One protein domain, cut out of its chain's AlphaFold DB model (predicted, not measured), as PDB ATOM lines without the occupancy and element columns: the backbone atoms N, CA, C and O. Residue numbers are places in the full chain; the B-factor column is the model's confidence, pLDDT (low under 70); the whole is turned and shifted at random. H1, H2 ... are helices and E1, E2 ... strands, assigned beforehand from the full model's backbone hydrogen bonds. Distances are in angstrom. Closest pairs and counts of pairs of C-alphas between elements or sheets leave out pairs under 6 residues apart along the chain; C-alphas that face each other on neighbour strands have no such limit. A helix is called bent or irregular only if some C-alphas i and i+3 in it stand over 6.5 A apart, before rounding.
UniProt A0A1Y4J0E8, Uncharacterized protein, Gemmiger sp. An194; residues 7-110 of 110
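This is residues 7 to 110 of the 110 residues of an uncharacterized protein of Gemmiger sp. An194 (UniProt A0A1Y4J0E8). Look for one five-strand sheet curled into a small barrel that is not fully closed: its edge strands E3 and E5 come near each other across the seam, and the short helix H1 sits off to one side on a long link. The antiparallel sheet runs E3 E2 E1 E4 E5, and E1 bends sharply to turn it back on itself. The printed part has 104 residues, with one named helix and five named strands in the order H1 E1 E2 E3 E4 E5; the class is mostly strand, though under half of the residues are in named elements. It is compact, with a radius of gyration of the C-alphas of 12.9 A and spans of 37 by 33 by 33 A.

Start at E1, residues 28 to 39, which bends by 89 degrees at residue 31. It is the hinge of a folded sheet, one sheet bent back into two leaves that face each other: E2, residues 45 to 51, and E3, residues 57 to 64, face E4, residues 88 to 95, and E5, residues 101 to 109. E1 E2 E3 form a meander, each strand the antiparallel neighbour of the one before; E4, beside E1, completes a Greek key, its first strand neighbouring its fourth. Within hydrogen-bond range are N 48 and O 36 at 2.9 A for E2 and E1, N 47 and O 60 at 2.8 A for E3 and E2, N 30 and O 91 at 2.9 A for E1 and E4, and N 90 and O 107 at 2.8 A for E4 and E5. The closest C-alphas of E3 and E5 are those of Leu 60 and Trp 103, 6.5 A apart. H1, residues 10 to 15, is only just not on the sheet, with 4 pairs of C-alphas within 10 A; every O i to N i+4 pair in it is within hydrogen-bond range.

Find C-alpha 10 at (40.255, 33.631, 117.971), where H1 begins; it runs 8.8 A. E1 starts at C-alpha 28, (36.832, 64.014, 108.225), and spans 25.1 A. E2 spans 18.6 A, E3 23.3 A, E4 22.6 A and E5 22.2 A, ending at C-alpha 109, (46.811, 63.239, 121.711).

The C-alphas of Glu 11 and Ala 97 are the two farthest apart, at 37.9 A. The printed part has no cut; the links H1 to E1 and E3 to E4 are long. No printed residue is under 70 in pLDDT.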
ATOM      1  N   MET A   7      45.986  41.356 119.172       95.12
ATOM      2  CA  MET A   7      45.302  40.075 119.356       95.12
ATOM      3  C   MET A   7      45.756  39.060 118.311       95.12
ATOM      4  O   MET A   7      45.812  39.335 117.104       95.12
ATOM      5  N   THR A   8      46.046  37.857 118.785       92.25
ATOM      6  CA  THR A   8      46.699  36.793 118.019       92.25
ATOM      7  C   THR A   8      45.854  35.539 117.879       92.25
ATOM      8  O   THR A   8      46.095  34.781 116.944       92.25
ATOM      9  N   ASN A   9      44.858  35.324 118.743       92.69
ATOM     10  CA  ASN A   9      43.996  34.142 118.678       92.69
ATOM     11  C   ASN A   9      42.517  34.509 118.447       92.69
ATOM     12  O   ASN A   9      42.158  35.682 118.339       92.69
ATOM     13  N   TYR A  10      41.682  33.485 118.262       90.06
ATOM     14  CA  TYR A  10      40.255  33.631 117.971       90.06
ATOM     15  C   TYR A  10      39.444  34.071 119.196       90.06
ATOM     16  O   TYR A  10      38.601  34.954 119.069       90.06
ATOM     17  N   GLU A  11      39.728  33.505 120.369       94.12
ATOM     18  CA  GLU A  11      39.010  33.786 121.620       94.12
ATOM     19  C   GLU A  11      39.113  35.267 121.998       94.12
ATOM     20  O   GLU A  11      38.091  35.918 122.189       94.12
ATOM     21  N   GLU A  12      40.315  35.846 121.930       93.75
ATOM     22  CA  GLU A  12      40.555  37.281 122.151       93.75
ATOM     23  C   GLU A  12      39.693  38.168 121.240       93.75
ATOM     24  O   GLU A  12      39.195  39.214 121.651       93.75
ATOM     25  N   ARG A  13      39.520  37.759 119.976       92.94
ATOM     26  CA  ARG A  13      38.728  38.508 118.989       92.94
ATOM     27  C   ARG A  13      37.229  38.387 119.258       92.94
ATOM     28  O   ARG A  13      36.499  39.343 119.000       92.94
ATOM     29  N   MET A  14      36.786  37.232 119.751       92.88
ATOM     30  CA  MET A  14      35.394  36.995 120.127       92.88
ATOM     31  C   MET A  14      35.015  37.761 121.390       92.88
ATOM     32  O   MET A  14      33.995  38.444 121.394       92.88
ATOM     33  N   GLU A  15      35.856  37.717 122.425       94.81
ATOM     34  CA  GLU A  15      35.656  38.466 123.670       94.81
ATOM     35  C   GLU A  15      35.601  39.979 123.423       94.81
ATOM     36  O   GLU A  15      34.760  40.678 123.983       94.81
ATOM     37  N   ALA A  16      36.441  40.486 122.516       94.31
ATOM     38  CA  ALA A  16      36.432  41.890 122.114       94.31
ATOM     39  C   ALA A  16      35.236  42.288 121.227       94.31
ATOM     40  O   ALA A  16      35.060  43.473 120.922       94.31
ATOM     41  N   ASN A  17      34.429  41.311 120.795       95.88
ATOM     42  CA  ASN A  17      33.270  41.482 119.927       95.88
ATOM     43  C   ASN A  17      33.579  42.394 118.727       95.88
ATOM     44  O   ASN A  17      32.930  43.417 118.520       95.88
ATOM     45  N   LEU A  18      34.630  42.077 117.959       95.31
ATOM     46  CA  LEU A  18      35.159  42.968 116.913       95.31
ATOM     47  C   LEU A  18      34.177  43.248 115.756       95.31
ATOM     48  O   LEU A  18      34.433  44.142 114.949       95.31
ATOM     49  N   GLU A  19      33.075  42.504 115.666       94.44
ATOM     50  CA  GLU A  19      32.022  42.669 114.653       94.44
ATOM     51  C   GLU A  19      31.269  43.996 114.780       94.44
ATOM     52  O   GLU A  19      30.767  44.511 113.785       94.44
ATOM     53  N   GLN A  20      31.260  44.594 115.973       96.94
ATOM     54  CA  GLN A  20      30.650  45.904 116.214       96.94
ATOM     55  C   GLN A  20      31.441  47.081 115.609       96.94
ATOM     56  O   GLN A  20      30.953  48.206 115.632       96.94
ATOM     57  N   TYR A  21      32.670  46.854 115.123       97.94
ATOM     58  CA  TYR A  21      33.509  47.902 114.537       97.94
ATOM     59  C   TYR A  21      33.399  47.899 113.010       97.94
ATOM     60  O   TYR A  21      33.842  46.967 112.325       97.94
ATOM     61  N   SER A  22      32.881  48.995 112.469       96.25
ATOM     62  CA  SER A  22      32.568  49.139 111.047       96.25
ATOM     63  C   SER A  22      33.637  49.919 110.289       96.25
ATOM     64  O   SER A  22      34.500  50.572 110.868       96.25
ATOM     65  N   ARG A  23      33.632  49.834 108.953       94.50
ATOM     66  CA  ARG A  23      34.445  50.763 108.149       94.50
ATOM     67  C   ARG A  23      33.871  52.178 108.294       94.50
ATOM     68  O   ARG A  23      32.655  52.290 108.389       94.50
ATOM     69  N   PRO A  24      34.708  53.225 108.252       93.75
ATOM     70  CA  PRO A  24      34.214  54.593 108.330       93.75
ATOM     71  C   PRO A  24      33.337  54.930 107.120       93.75
ATOM     72  O   PRO A  24      33.698  54.614 105.983       93.75
ATOM     73  N   GLU A  25      32.214  55.601 107.367       92.06
ATOM     74  CA  GLU A  25      31.254  55.991 106.324       92.06
ATOM     75  C   GLU A  25      31.539  57.378 105.730       92.06
ATOM     76  O   GLU A  25      31.158  57.663 104.595       92.06
ATOM     77  N   LYS A  26      32.249  58.239 106.470       94.31
ATOM     78  CA  LYS A  26      32.532  59.629 106.088       94.31
ATOM     79  C   LYS A  26      34.011  59.981 106.221       94.31
ATOM     80  O   LYS A  26      34.720  59.482 107.094       94.31
ATOM     81  N   ALA A  27      34.464  60.870 105.342       97.56
ATOM     82  CA  ALA A  27      35.742  61.558 105.489       97.56
ATOM     83  C   ALA A  27      35.644  62.627 106.590       97.56
ATOM     84  O   ALA A  27      34.551  63.088 106.923       97.56
ATOM     85  N   GLY A  28      36.781  63.035 107.143       97.62
ATOM     86  CA  GLY A  28      36.832  64.014 108.225       97.62
ATOM     87  C   GLY A  28      38.012  63.791 109.157       97.62
ATOM     88  O   GLY A  28      38.882  62.964 108.891       97.62
ATOM     89  N   THR A  29      38.039  64.542 110.252       98.12
ATOM     90  CA  THR A  29      39.007  64.354 111.335       98.12
ATOM     91  C   THR A  29      38.257  64.025 112.615       98.12
ATOM     92  O   THR A  29      37.269  64.687 112.918       98.12
ATOM     93  N   PHE A  30      38.730  63.009 113.331       97.94
ATOM     94  CA  PHE A  30      38.054  62.409 114.479       97.94
ATOM     95  C   PHE A  30      39.029  62.232 115.639       97.94
ATOM     96  O   PHE A  30      40.216  61.973 115.410       97.94
ATOM     97  N   ILE A  31      38.527  62.344 116.868       98.38
ATOM     98  CA  ILE A  31      39.268  62.001 118.083       98.38
ATOM     99  C   ILE A  31      38.939  60.548 118.417       98.38
ATOM    100  O   ILE A  31      37.817  60.222 118.787       98.38
ATOM    101  N   LEU A  32      39.915  59.666 118.222       98.50
ATOM    102  CA  LEU A  32      39.736  58.223 118.275       98.50
ATOM    103  C   LEU A  32      40.622  57.598 119.353       98.50
ATOM    104  O   LEU A  32      41.847  57.747 119.322       98.50
ATOM    105  N   ARG A  33      40.023  56.819 120.253       98.56
ATOM    106  CA  ARG A  33      40.744  55.967 121.205       98.56
ATOM    107  C   ARG A  33      40.978  54.590 120.610       98.56
ATOM    108  O   ARG A  33      40.040  53.939 120.155       98.56
ATOM    109  N   LEU A  34      42.226  54.129 120.611       98.44
ATOM    110  CA  LEU A  34      42.589  52.807 120.106       98.44
ATOM    111  C   LEU A  34      42.213  51.715 121.111       98.44
ATOM    112  O   LEU A  34      42.941  51.495 122.074       98.44
ATOM    113  N   ASP A  35      41.143  50.974 120.856       98.00
ATOM    114  CA  ASP A  35      40.716  49.883 121.732       98.00
ATOM    115  C   ASP A  35      41.516  48.603 121.467       98.00
ATOM    116  O   ASP A  35      42.029  47.972 122.388       98.00
ATOM    117  N   TYR A  36      41.649  48.204 120.195       97.94
ATOM    118  CA  TYR A  36      42.235  46.909 119.832       97.94
ATOM    119  C   TYR A  36      43.014  46.943 118.524       97.94
ATOM    120  O   TYR A  36      42.847  47.828 117.681       97.94
ATOM    121  N   ARG A  37      43.841  45.911 118.322       97.75
ATOM    122  CA  ARG A  37      44.573  45.670 117.074       97.75
ATOM    123  C   ARG A  37      44.560  44.205 116.690       97.75
ATOM    124  O   ARG A  37      44.753  43.342 117.544       97.75
ATOM    125  N   THR A  38      44.418  43.925 115.395       96.38
ATOM    126  CA  THR A  38      44.530  42.565 114.853       96.38
ATOM    127  C   THR A  38      45.260  42.545 113.516       96.38
ATOM    128  O   THR A  38      45.118  43.449 112.690       96.38
ATOM    129  N   TRP A  39      46.020  41.478 113.268       94.81
ATOM    130  CA  TRP A  39      46.537  41.205 111.930       94.81
ATOM    131  C   TRP A  39      45.411  40.718 111.017       94.81
ATOM    132  O   TRP A  39      44.690  39.763 111.342       94.81
ATOM    133  N   GLY A  40      45.279  41.383 109.871       89.56
ATOM    134  CA  GLY A  40      44.412  40.994 108.769       89.56
ATOM    135  C   GLY A  40      45.152  40.196 107.691       89.56
ATOM    136  O   GLY A  40      46.301  39.780 107.838       89.56
ATOM    137  N   LYS A  41      44.470  39.964 106.565       82.75
ATOM    138  CA  LYS A  41      45.065  39.281 105.406       82.75
ATOM    139  C   LYS A  41      46.109  40.183 104.733       82.75
ATOM    140  O   LYS A  41      46.000  41.403 104.783       82.75
ATOM    141  N   ARG A  42      47.090  39.579 104.048       83.12
ATOM    142  CA  ARG A  42      48.163  40.297 103.321       83.12
ATOM    143  C   ARG A  42      48.934  41.290 104.203       83.12
ATOM    144  O   ARG A  42      49.329  42.353 103.737       83.12
ATOM    145  N   MET A  43      49.126  40.924 105.470       82.69
ATOM    146  CA  MET A  43      49.868  41.705 106.458       82.69
ATOM    147  C   MET A  43      49.299  43.109 106.711       82.69
ATOM    148  O   MET A  43      50.046  43.966 107.145       82.69
ATOM    149  N   CYS A  44      48.014  43.396 106.474       92.25
ATOM    150  CA  CYS A  44      47.449  44.647 106.992       92.25
ATOM    151  C   CYS A  44      47.267  44.563 108.514       92.25
ATOM    152  O   CYS A  44      46.990  43.488 109.055       92.25
ATOM    153  N   LEU A  45      47.384  45.698 109.200       96.19
ATOM    154  CA  LEU A  45      47.033  45.804 110.613       96.19
ATOM    155  C   LEU A  45      45.707  46.558 110.725       96.19
ATOM    156  O   LEU A  45      45.597  47.714 110.308       96.19
ATOM    157  N   PHE A  46      44.691  45.898 111.275       97.19
ATOM    158  CA  PHE A  46      43.444  46.553 111.642       97.19
ATOM    159  C   PHE A  46      43.586  47.180 113.022       97.19
ATOM    160  O   PHE A  46      44.001  46.517 113.971       97.19
ATOM    161  N   CYS A  47      43.220  48.453 113.108       98.12
ATOM    162  CA  CYS A  47      43.112  49.224 114.335       98.12
ATOM    163  C   CYS A  47      41.628  49.498 114.586       98.12
ATOM    164  O   CYS A  47      40.919  49.968 113.692       98.12
ATOM    165  N   TYR A  48      41.167  49.146 115.777       98.38
ATOM    166  CA  TYR A  48      39.779  49.243 116.203       98.38
ATOM    167  C   TYR A  48      39.684  50.393 117.188       98.38
ATOM    168  O   TYR A  48      40.369  50.381 118.210       98.38
ATOM    169  N   PHE A  49      38.881  51.384 116.841       98.50
ATOM    170  CA  PHE A  49      38.787  52.650 117.534       98.50
ATOM    171  C   PHE A  49      37.370  52.903 118.029       98.50
ATOM    172  O   PHE A  49      36.410  52.542 117.348       98.50
ATOM    173  N   THR A  50      37.260  53.586 119.162       98.44
ATOM    174  CA  THR A  50      36.035  54.275 119.570       98.44
ATOM    175  C   THR A  50      36.234  55.771 119.339       98.44
ATOM    176  O   THR A  50      37.263  56.324 119.724       98.44
ATOM    177  N   ASP A  51      35.286  56.408 118.665       97.88
ATOM    178  CA  ASP A  51      35.214  57.860 118.536       97.88
ATOM    179  C   ASP A  51      34.778  58.468 119.875       97.88
ATOM    180  O   ASP A  51      33.748  58.079 120.423       97.88
ATOM    181  N   GLU A  52      35.575  59.378 120.434       98.00
ATOM    182  CA  GLU A  52      35.327  59.908 121.782       98.00
ATOM    183  C   GLU A  52      34.151  60.895 121.833       98.00
ATOM    184  O   GLU A  52      33.551  61.065 122.893       98.00
ATOM    185  N   ASP A  53      33.786  61.516 120.708       96.62
ATOM    186  CA  ASP A  53      32.679  62.475 120.657       96.62
ATOM    187  C   ASP A  53      31.322  61.763 120.528       96.62
ATOM    188  O   ASP A  53      30.307  62.217 121.059       96.62
ATOM    189  N   THR A  54      31.288  60.646 119.799       96.69
ATOM    190  CA  THR A  54      30.041  59.970 119.396       96.69
ATOM    191  C   THR A  54      29.873  58.564 119.966       96.69
ATOM    192  O   THR A  54      28.762  58.032 119.969       96.69
ATOM    193  N   GLY A  55      30.957  57.937 120.426       97.19
ATOM    194  CA  GLY A  55      30.998  56.524 120.799       97.19
ATOM    195  C   GLY A  55      30.979  55.559 119.606       97.19
ATOM    196  O   GLY A  55      30.878  54.346 119.810       97.19
ATOM    197  N   GLU A  56      31.052  56.059 118.367       97.00
ATOM    198  CA  GLU A  56      31.046  55.227 117.163       97.00
ATOM    199  C   GLU A  56      32.271  54.301 117.123       97.00
ATOM    200  O   GLU A  56      33.397  54.699 117.423       97.00
ATOM    201  N   LYS A  57      32.060  53.043 116.721       98.19
ATOM    202  CA  LYS A  57      33.111  52.025 116.652       98.19
ATOM    203  C   LYS A  57      33.626  51.865 115.231       98.19
ATOM    204  O   LYS A  57      32.963  51.300 114.359       98.19
ATOM    205  N   ILE A  58      34.852  52.325 115.013       97.94
ATOM    206  CA  ILE A  58      35.462  52.471 113.695       97.94
ATOM    207  C   ILE A  58      36.651  51.520 113.560       97.94
ATOM    208  O   ILE A  58      37.535  51.448 114.408       97.94
ATOM    209  N   ARG A  59      36.719  50.796 112.445       97.62
ATOM    210  CA  ARG A  59      37.844  49.941 112.066       97.62
ATOM    211  C   ARG A  59      38.624  50.582 110.927       97.62
ATOM    212  O   ARG A  59      38.162  50.614 109.782       97.62
ATOM    213  N   LEU A  60      39.852  50.989 111.222       97.25
ATOM    214  CA  LEU A  60      40.797  51.534 110.252       97.25
ATOM    215  C   LEU A  60      41.885  50.510 109.926       97.25
ATOM    216  O   LEU A  60      42.226  49.650 110.736       97.25
ATOM    217  N   ALA A  61      42.427  50.583 108.714       94.69
ATOM    218  CA  ALA A  61      43.527  49.729 108.280       94.69
ATOM    219  C   ALA A  61      44.784  50.571 108.072       94.69
ATOM    220  O   ALA A  61      44.742  51.572 107.355       94.69
ATOM    221  N   CYS A  62      45.898  50.130 108.649       92.69
ATOM    222  CA  CYS A  62      47.223  50.643 108.327       92.69
ATOM    223  C   CYS A  62      48.052  49.581 107.597       92.69
ATOM    224  O   CYS A  62      47.795  48.372 107.673       92.69
ATOM    225  N   TRP A  63      49.035  50.063 106.845       91.75
ATOM    226  CA  TRP A  63      49.880  49.245 105.983       91.75
ATOM    227  C   TRP A  63      51.342  49.485 106.322       91.75
ATOM    228  O   TRP A  63      51.714  50.560 106.797       91.75
ATOM    229  N   ARG A  64      52.161  48.466 106.065       92.38
ATOM    230  CA  ARG A  64      53.608  48.537 106.237       92.38
ATOM    231  C   ARG A  64      54.179  49.576 105.270       92.38
ATOM    232  O   ARG A  64      53.973  49.467 104.060       92.38
ATOM    233  N   ASN A  65      54.857  50.588 105.795       89.00
ATOM    234  CA  ASN A  65      55.560  51.591 105.001       89.00
ATOM    235  C   ASN A  65      57.027  51.182 104.762       89.00
ATOM    236  O   ASN A  65      57.482  50.151 105.248       89.00
ATOM    237  N   ALA A  66      57.791  52.003 104.036       87.50
ATOM    238  CA  ALA A  66      59.195  51.721 103.712       87.50
ATOM    239  C   ALA A  66      60.139  51.645 104.934       87.50
ATOM    240  O   ALA A  66      61.239  51.118 104.817       87.50
ATOM    241  N   LYS A  67      59.723  52.165 106.099       89.31
ATOM    242  CA  LYS A  67      60.447  52.046 107.378       89.31
ATOM    243  C   LYS A  67      60.002  50.828 108.190       89.31
ATOM    244  O   LYS A  67      60.372  50.694 109.348       89.31
ATOM    245  N   GLU A  68      59.190  49.957 107.597       90.69
ATOM    246  CA  GLU A  68      58.620  48.779 108.241       90.69
ATOM    247  C   GLU A  68      57.658  49.083 109.394       90.69
ATOM    248  O   GLU A  68      57.318  48.191 110.168       90.69
ATOM    249  N   HIS A  69      57.167  50.323 109.464       94.50
ATOM    250  CA  HIS A  69      56.134  50.738 110.405       94.50
ATOM    251  C   HIS A  69      54.746  50.519 109.811       94.50
ATOM    252  O   HIS A  69      54.529  50.744 108.618       94.50
ATOM    253  N   TYR A  70      53.786  50.153 110.654       96.00
ATOM    254  CA  TYR A  70      52.379  50.091 110.279       96.00
ATOM    255  C   TYR A  70      51.717  51.433 110.553       96.00
ATOM    256  O   TYR A  70      51.479  51.787 111.704       96.00
ATOM    257  N   ALA A  71      51.434  52.195 109.498       95.44
ATOM    258  CA  ALA A  71      50.976  53.574 109.641       95.44
ATOM    259  C   ALA A  71      49.850  53.947 108.654       95.44
ATOM    260  O   ALA A  71      49.645  53.255 107.646       95.44
ATOM    261  N   PRO A  72      49.116  55.044 108.928       95.12
ATOM    262  CA  PRO A  72      48.259  55.708 107.946       95.12
ATOM    263  C   PRO A  72      49.040  56.113 106.693       95.12
ATOM    264  O   PRO A  72      50.256  56.301 106.741       95.12
ATOM    265  N   ARG A  73      48.342  56.294 105.565       92.81
ATOM    266  CA  ARG A  73      48.973  56.440 104.234       92.81
ATOM    267  C   ARG A  73      50.038  57.539 104.137       92.81
ATOM    268  O   ARG A  73      50.993  57.369 103.386       92.81
ATOM    269  N   LYS A  74      49.861  58.661 104.839       92.81
ATOM    270  CA  LYS A  74      50.750  59.835 104.788       92.81
ATOM    271  C   LYS A  74      51.620  59.974 106.052       92.81
ATOM    272  O   LYS A  74      52.419  60.902 106.143       92.81
ATOM    273  N   CYS A  75      51.540  59.035 106.999       90.25
ATOM    274  CA  CYS A  75      52.360  59.022 108.212       90.25
ATOM    275  C   CYS A  75      53.590  58.120 108.055       90.25
ATOM    276  O   CYS A  75      53.489  56.964 107.650       90.25
ATOM    277  N   THR A  76      54.764  58.613 108.459       85.19
ATOM    278  CA  THR A  76      56.003  57.805 108.469       85.19
ATOM    279  C   THR A  76      56.653  57.669 109.845       85.19
ATOM    280  O   THR A  76      57.497  56.793 110.031       85.19
ATOM    281  N   ALA A  77      56.269  58.507 110.812       88.94
ATOM    282  CA  ALA A  77      56.874  58.547 112.143       88.94
ATOM    283  C   ALA A  77      56.224  57.590 113.159       88.94
ATOM    284  O   ALA A  77      56.861  57.235 114.143       88.94
ATOM    285  N   ILE A  78      54.981  57.161 112.920       93.62
ATOM    286  CA  ILE A  78      54.190  56.358 113.863       93.62
ATOM    287  C   ILE A  78      54.188  54.895 113.417       93.62
ATOM    288  O   ILE A  78      54.053  54.618 112.226       93.62
ATOM    289  N   ASP A  79      54.296  53.971 114.373       96.56
ATOM    290  CA  ASP A  79      54.092  52.536 114.163       96.56
ATOM    291  C   ASP A  79      52.948  52.028 115.049       96.56
ATOM    292  O   ASP A  79      53.143  51.709 116.224       96.56
ATOM    293  N   PHE A  80      51.742  51.916 114.487       96.94
ATOM    294  CA  PHE A  80      50.560  51.419 115.196       96.94
ATOM    295  C   PHE A  80      50.701  49.963 115.659       96.94
ATOM    296  O   PHE A  80      49.974  49.535 116.559       96.94
ATOM    297  N   ALA A  81      51.670  49.206 115.133       96.38
ATOM    298  CA  ALA A  81      51.994  47.894 115.684       96.38
ATOM    299  C   ALA A  81      52.606  47.973 117.094       96.38
ATOM    300  O   ALA A  81      52.646  46.952 117.775       96.38
ATOM    301  N   ARG A  82      53.068  49.153 117.539       96.31
ATOM    302  CA  ARG A  82      53.804  49.349 118.802       96.31
ATOM    303  C   ARG A  82      53.206  50.384 119.750       96.31
ATOM    304  O   ARG A  82      53.640  50.449 120.895       96.31
ATOM    305  N   VAL A  83      52.239  51.189 119.310       96.00
ATOM    306  CA  VAL A  83      51.603  52.194 120.183       96.00
ATOM    307  C   VAL A  83      50.886  51.536 121.377       96.00
ATOM    308  O   VAL A  83      50.510  50.365 121.293       96.00
ATOM    309  N   PRO A  84      50.663  52.232 122.500       95.50
ATOM    310  CA  PRO A  84      49.868  51.683 123.596       95.50
ATOM    311  C   PRO A  84      48.409  51.446 123.187       95.50
ATOM    312  O   PRO A  84      47.827  52.228 122.436       95.50
ATOM    313  N   THR A  85      47.794  50.386 123.706       95.25
ATOM    314  CA  THR A  85      46.327  50.273 123.696       95.25
ATOM    315  C   THR A  85      45.733  51.365 124.595       95.25
ATOM    316  O   THR A  85      46.381  51.789 125.549       95.25
ATOM    317  N   ASN A  86      44.525  51.828 124.282       96.00
ATOM    318  CA  ASN A  86      43.833  52.976 124.877       96.00
ATOM    319  C   ASN A  86      44.502  54.337 124.627       96.00
ATOM    320  O   ASN A  86      44.095  55.328 125.223       96.00
ATOM    321  N   SER A  87      45.502  54.407 123.741       97.50
ATOM    322  CA  SER A  87      46.068  55.688 123.307       97.50
ATOM    323  C   SER A  87      45.062  56.480 122.474       97.50
ATOM    324  O   SER A  87      44.268  55.898 121.722       97.50
ATOM    325  N   LEU A  88      45.116  57.804 122.604       98.25
ATOM    326  CA  LEU A  88      44.213  58.726 121.937       98.25
ATOM    327  C   LEU A  88      44.881  59.365 120.717       98.25
ATOM    328  O   LEU A  88      46.067  59.698 120.734       98.25
ATOM    329  N   TRP A  89      44.116  59.509 119.638       98.38
ATOM    330  CA  TRP A  89      44.629  59.976 118.358       98.38
ATOM    331  C   TRP A  89      43.658  60.924 117.680       98.38
ATOM    332  O   TRP A  89      42.463  60.656 117.592       98.38
ATOM    333  N   ARG A  90      44.192  61.988 117.086       98.38
ATOM    334  CA  ARG A  90      43.491  62.735 116.047       98.38
ATOM    335  C   ARG A  90      43.740  62.035 114.718       98.38
ATOM    336  O   ARG A  90      44.850  62.077 114.192       98.38
ATOM    337  N   CYS A  91      42.718  61.390 114.171       98.19
ATOM    338  CA  CYS A  91      42.799  60.627 112.930       98.19
ATOM    339  C   CYS A  91      42.099  61.370 111.792       98.19
ATOM    340  O   CYS A  91      40.928  61.721 111.915       98.19
ATOM    341  N   THR A  92      42.781  61.544 110.658       98.25
ATOM    342  CA  THR A  92      42.190  62.135 109.448       98.25
ATOM    343  C   THR A  92      41.899  61.057 108.416       98.25
ATOM    344  O   THR A  92      42.771  60.256 108.050       98.25
ATOM    345  N   LEU A  93      40.665  61.066 107.927       98.12
ATOM    346  CA  LEU A  93      40.138  60.202 106.886       98.12
ATOM    347  C   LEU A  93      39.822  61.027 105.635       98.12
ATOM    348  O   LEU A  93      39.162  62.060 105.718       98.12
ATOM    349  N   GLU A  94      40.247  60.548 104.470       97.69
ATOM    350  CA  GLU A  94      39.989  61.184 103.173       97.69
ATOM    351  C   GLU A  94      39.239  60.223 102.247       97.69
ATOM    352  O   GLU A  94      39.532  59.024 102.211       97.69
ATOM    353  N   GLN A  95      38.293  60.751 101.471       97.25
ATOM    354  CA  GLN A  95      37.640  60.001 100.403       97.25
ATOM    355  C   GLN A  95      38.511  60.028  99.142       97.25
ATOM    356  O   GLN A  95      38.952  61.092  98.713       97.25
ATOM    357  N   ASP A  96      38.769  58.865  98.544       93.81
ATOM    358  CA  ASP A  96      39.444  58.793  97.246       93.81
ATOM    359  C   ASP A  96      38.472  59.007  96.072       93.81
ATOM    360  O   ASP A  96      37.253  59.017  96.231       93.81
ATOM    361  N   ALA A  97      39.012  59.132  94.857       94.50
ATOM    362  CA  ALA A  97      38.222  59.339  93.638       94.50
ATOM    363  C   ALA A  97      37.225  58.202  93.319       94.50
ATOM    364  O   ALA A  97      36.365  58.369  92.460       94.50
ATOM    365  N   ARG A  98      37.343  57.037  93.973       93.62
ATOM    366  CA  ARG A  98      36.424  55.894  93.839       93.62
ATOM    367  C   ARG A  98      35.393  55.845  94.969       93.62
ATOM    368  O   ARG A  98      34.628  54.889  95.045       93.62
ATOM    369  N   GLY A  99      35.389  56.842  95.848       91.94
ATOM    370  CA  GLY A  99      34.477  56.943  96.975       91.94
ATOM    371  C   GLY A  99      34.932  56.205  98.234       91.94
ATOM    372  O   GLY A  99      34.198  56.236  99.220       91.94
ATOM    373  N   ASN A 100      36.116  55.573  98.260       92.50
ATOM    374  CA  ASN A 100      36.565  54.858  99.459       92.50
ATOM    375  C   ASN A 100      37.102  55.832 100.503       92.50
ATOM    376  O   ASN A 100      37.962  56.662 100.202       92.50
ATOM    377  N   ILE A 101      36.672  55.659 101.751       96.25
ATOM    378  CA  ILE A 101      37.223  56.385 102.892       96.25
ATOM    379  C   ILE A 101      38.519  55.710 103.349       96.25
ATOM    380  O   ILE A 101      38.554  54.522 103.674       96.25
ATOM    381  N   ASN A 102      39.605  56.476 103.358       94.88
ATOM    382  CA  ASN A 102      40.953  56.010 103.640       94.88
ATOM    383  C   ASN A 102      41.545  56.734 104.845       94.88
ATOM    384  O   ASN A 102      41.460  57.954 104.944       94.88
ATOM    385  N   TRP A 103      42.245  55.994 105.704       96.88
ATOM    386  CA  TRP A 103      43.004  56.580 106.803       96.88
ATOM    387  C   TRP A 103      44.339  57.138 106.313       96.88
ATOM    388  O   TRP A 103      45.211  56.393 105.847       96.88
ATOM    389  N   VAL A 104      44.487  58.461 106.376       96.50
ATOM    390  CA  VAL A 104      45.632  59.158 105.781       96.50
ATOM    391  C   VAL A 104      46.609  59.698 106.809       96.50
ATOM    392  O   VAL A 104      47.806  59.597 106.562       96.50
ATOM    393  N   MET A 105      46.131  60.204 107.946       97.06
ATOM    394  CA  MET A 105      46.968  60.812 108.980       97.06
ATOM    395  C   MET A 105      46.514  60.399 110.377       97.06
ATOM    396  O   MET A 105      45.337  60.101 110.598       97.06
ATOM    397  N   ALA A 106      47.457  60.409 111.312       97.56
ATOM    398  CA  ALA A 106      47.207  60.314 112.737       97.56
ATOM    399  C   ALA A 106      48.210  61.192 113.494       97.56
ATOM    400  O   ALA A 106      49.390  61.230 113.141       97.56
ATOM    401  N   GLU A 107      47.737  61.853 114.541       97.06
ATOM    402  CA  GLU A 107      48.534  62.619 115.501       97.06
ATOM    403  C   GLU A 107      48.191  62.109 116.900       97.06
ATOM    404  O   GLU A 107      47.013  61.917 117.201       97.06
ATOM    405  N   ALA A 108      49.200  61.844 117.731       96.56
ATOM    406  CA  ALA A 108      48.962  61.446 119.115       96.56
ATOM    407  C   ALA A 108      48.336  62.617 119.881       96.56
ATOM    408  O   ALA A 108      48.722  63.770 119.674       96.56
ATOM    409  N   LEU A 109      47.370  62.310 120.739       95.31
ATOM    410  CA  LEU A 109      46.811  63.239 121.711       95.31
ATOM    411  C   LEU A 109      47.268  62.757 123.091       95.31
ATOM    412  O   LEU A 109      47.078  61.581 123.409       95.31
ATOM    413  N   ASP A 110      47.940  63.644 123.827       76.75
ATOM    414  CA  ASP A 110      48.461  63.385 125.177       76.75
ATOM    415  C   ASP A 110      47.340  63.119 126.195       76.75
ATOM    416  O   ASP A 110      46.271  63.771 126.090       76.75
TER     417      ASP A 110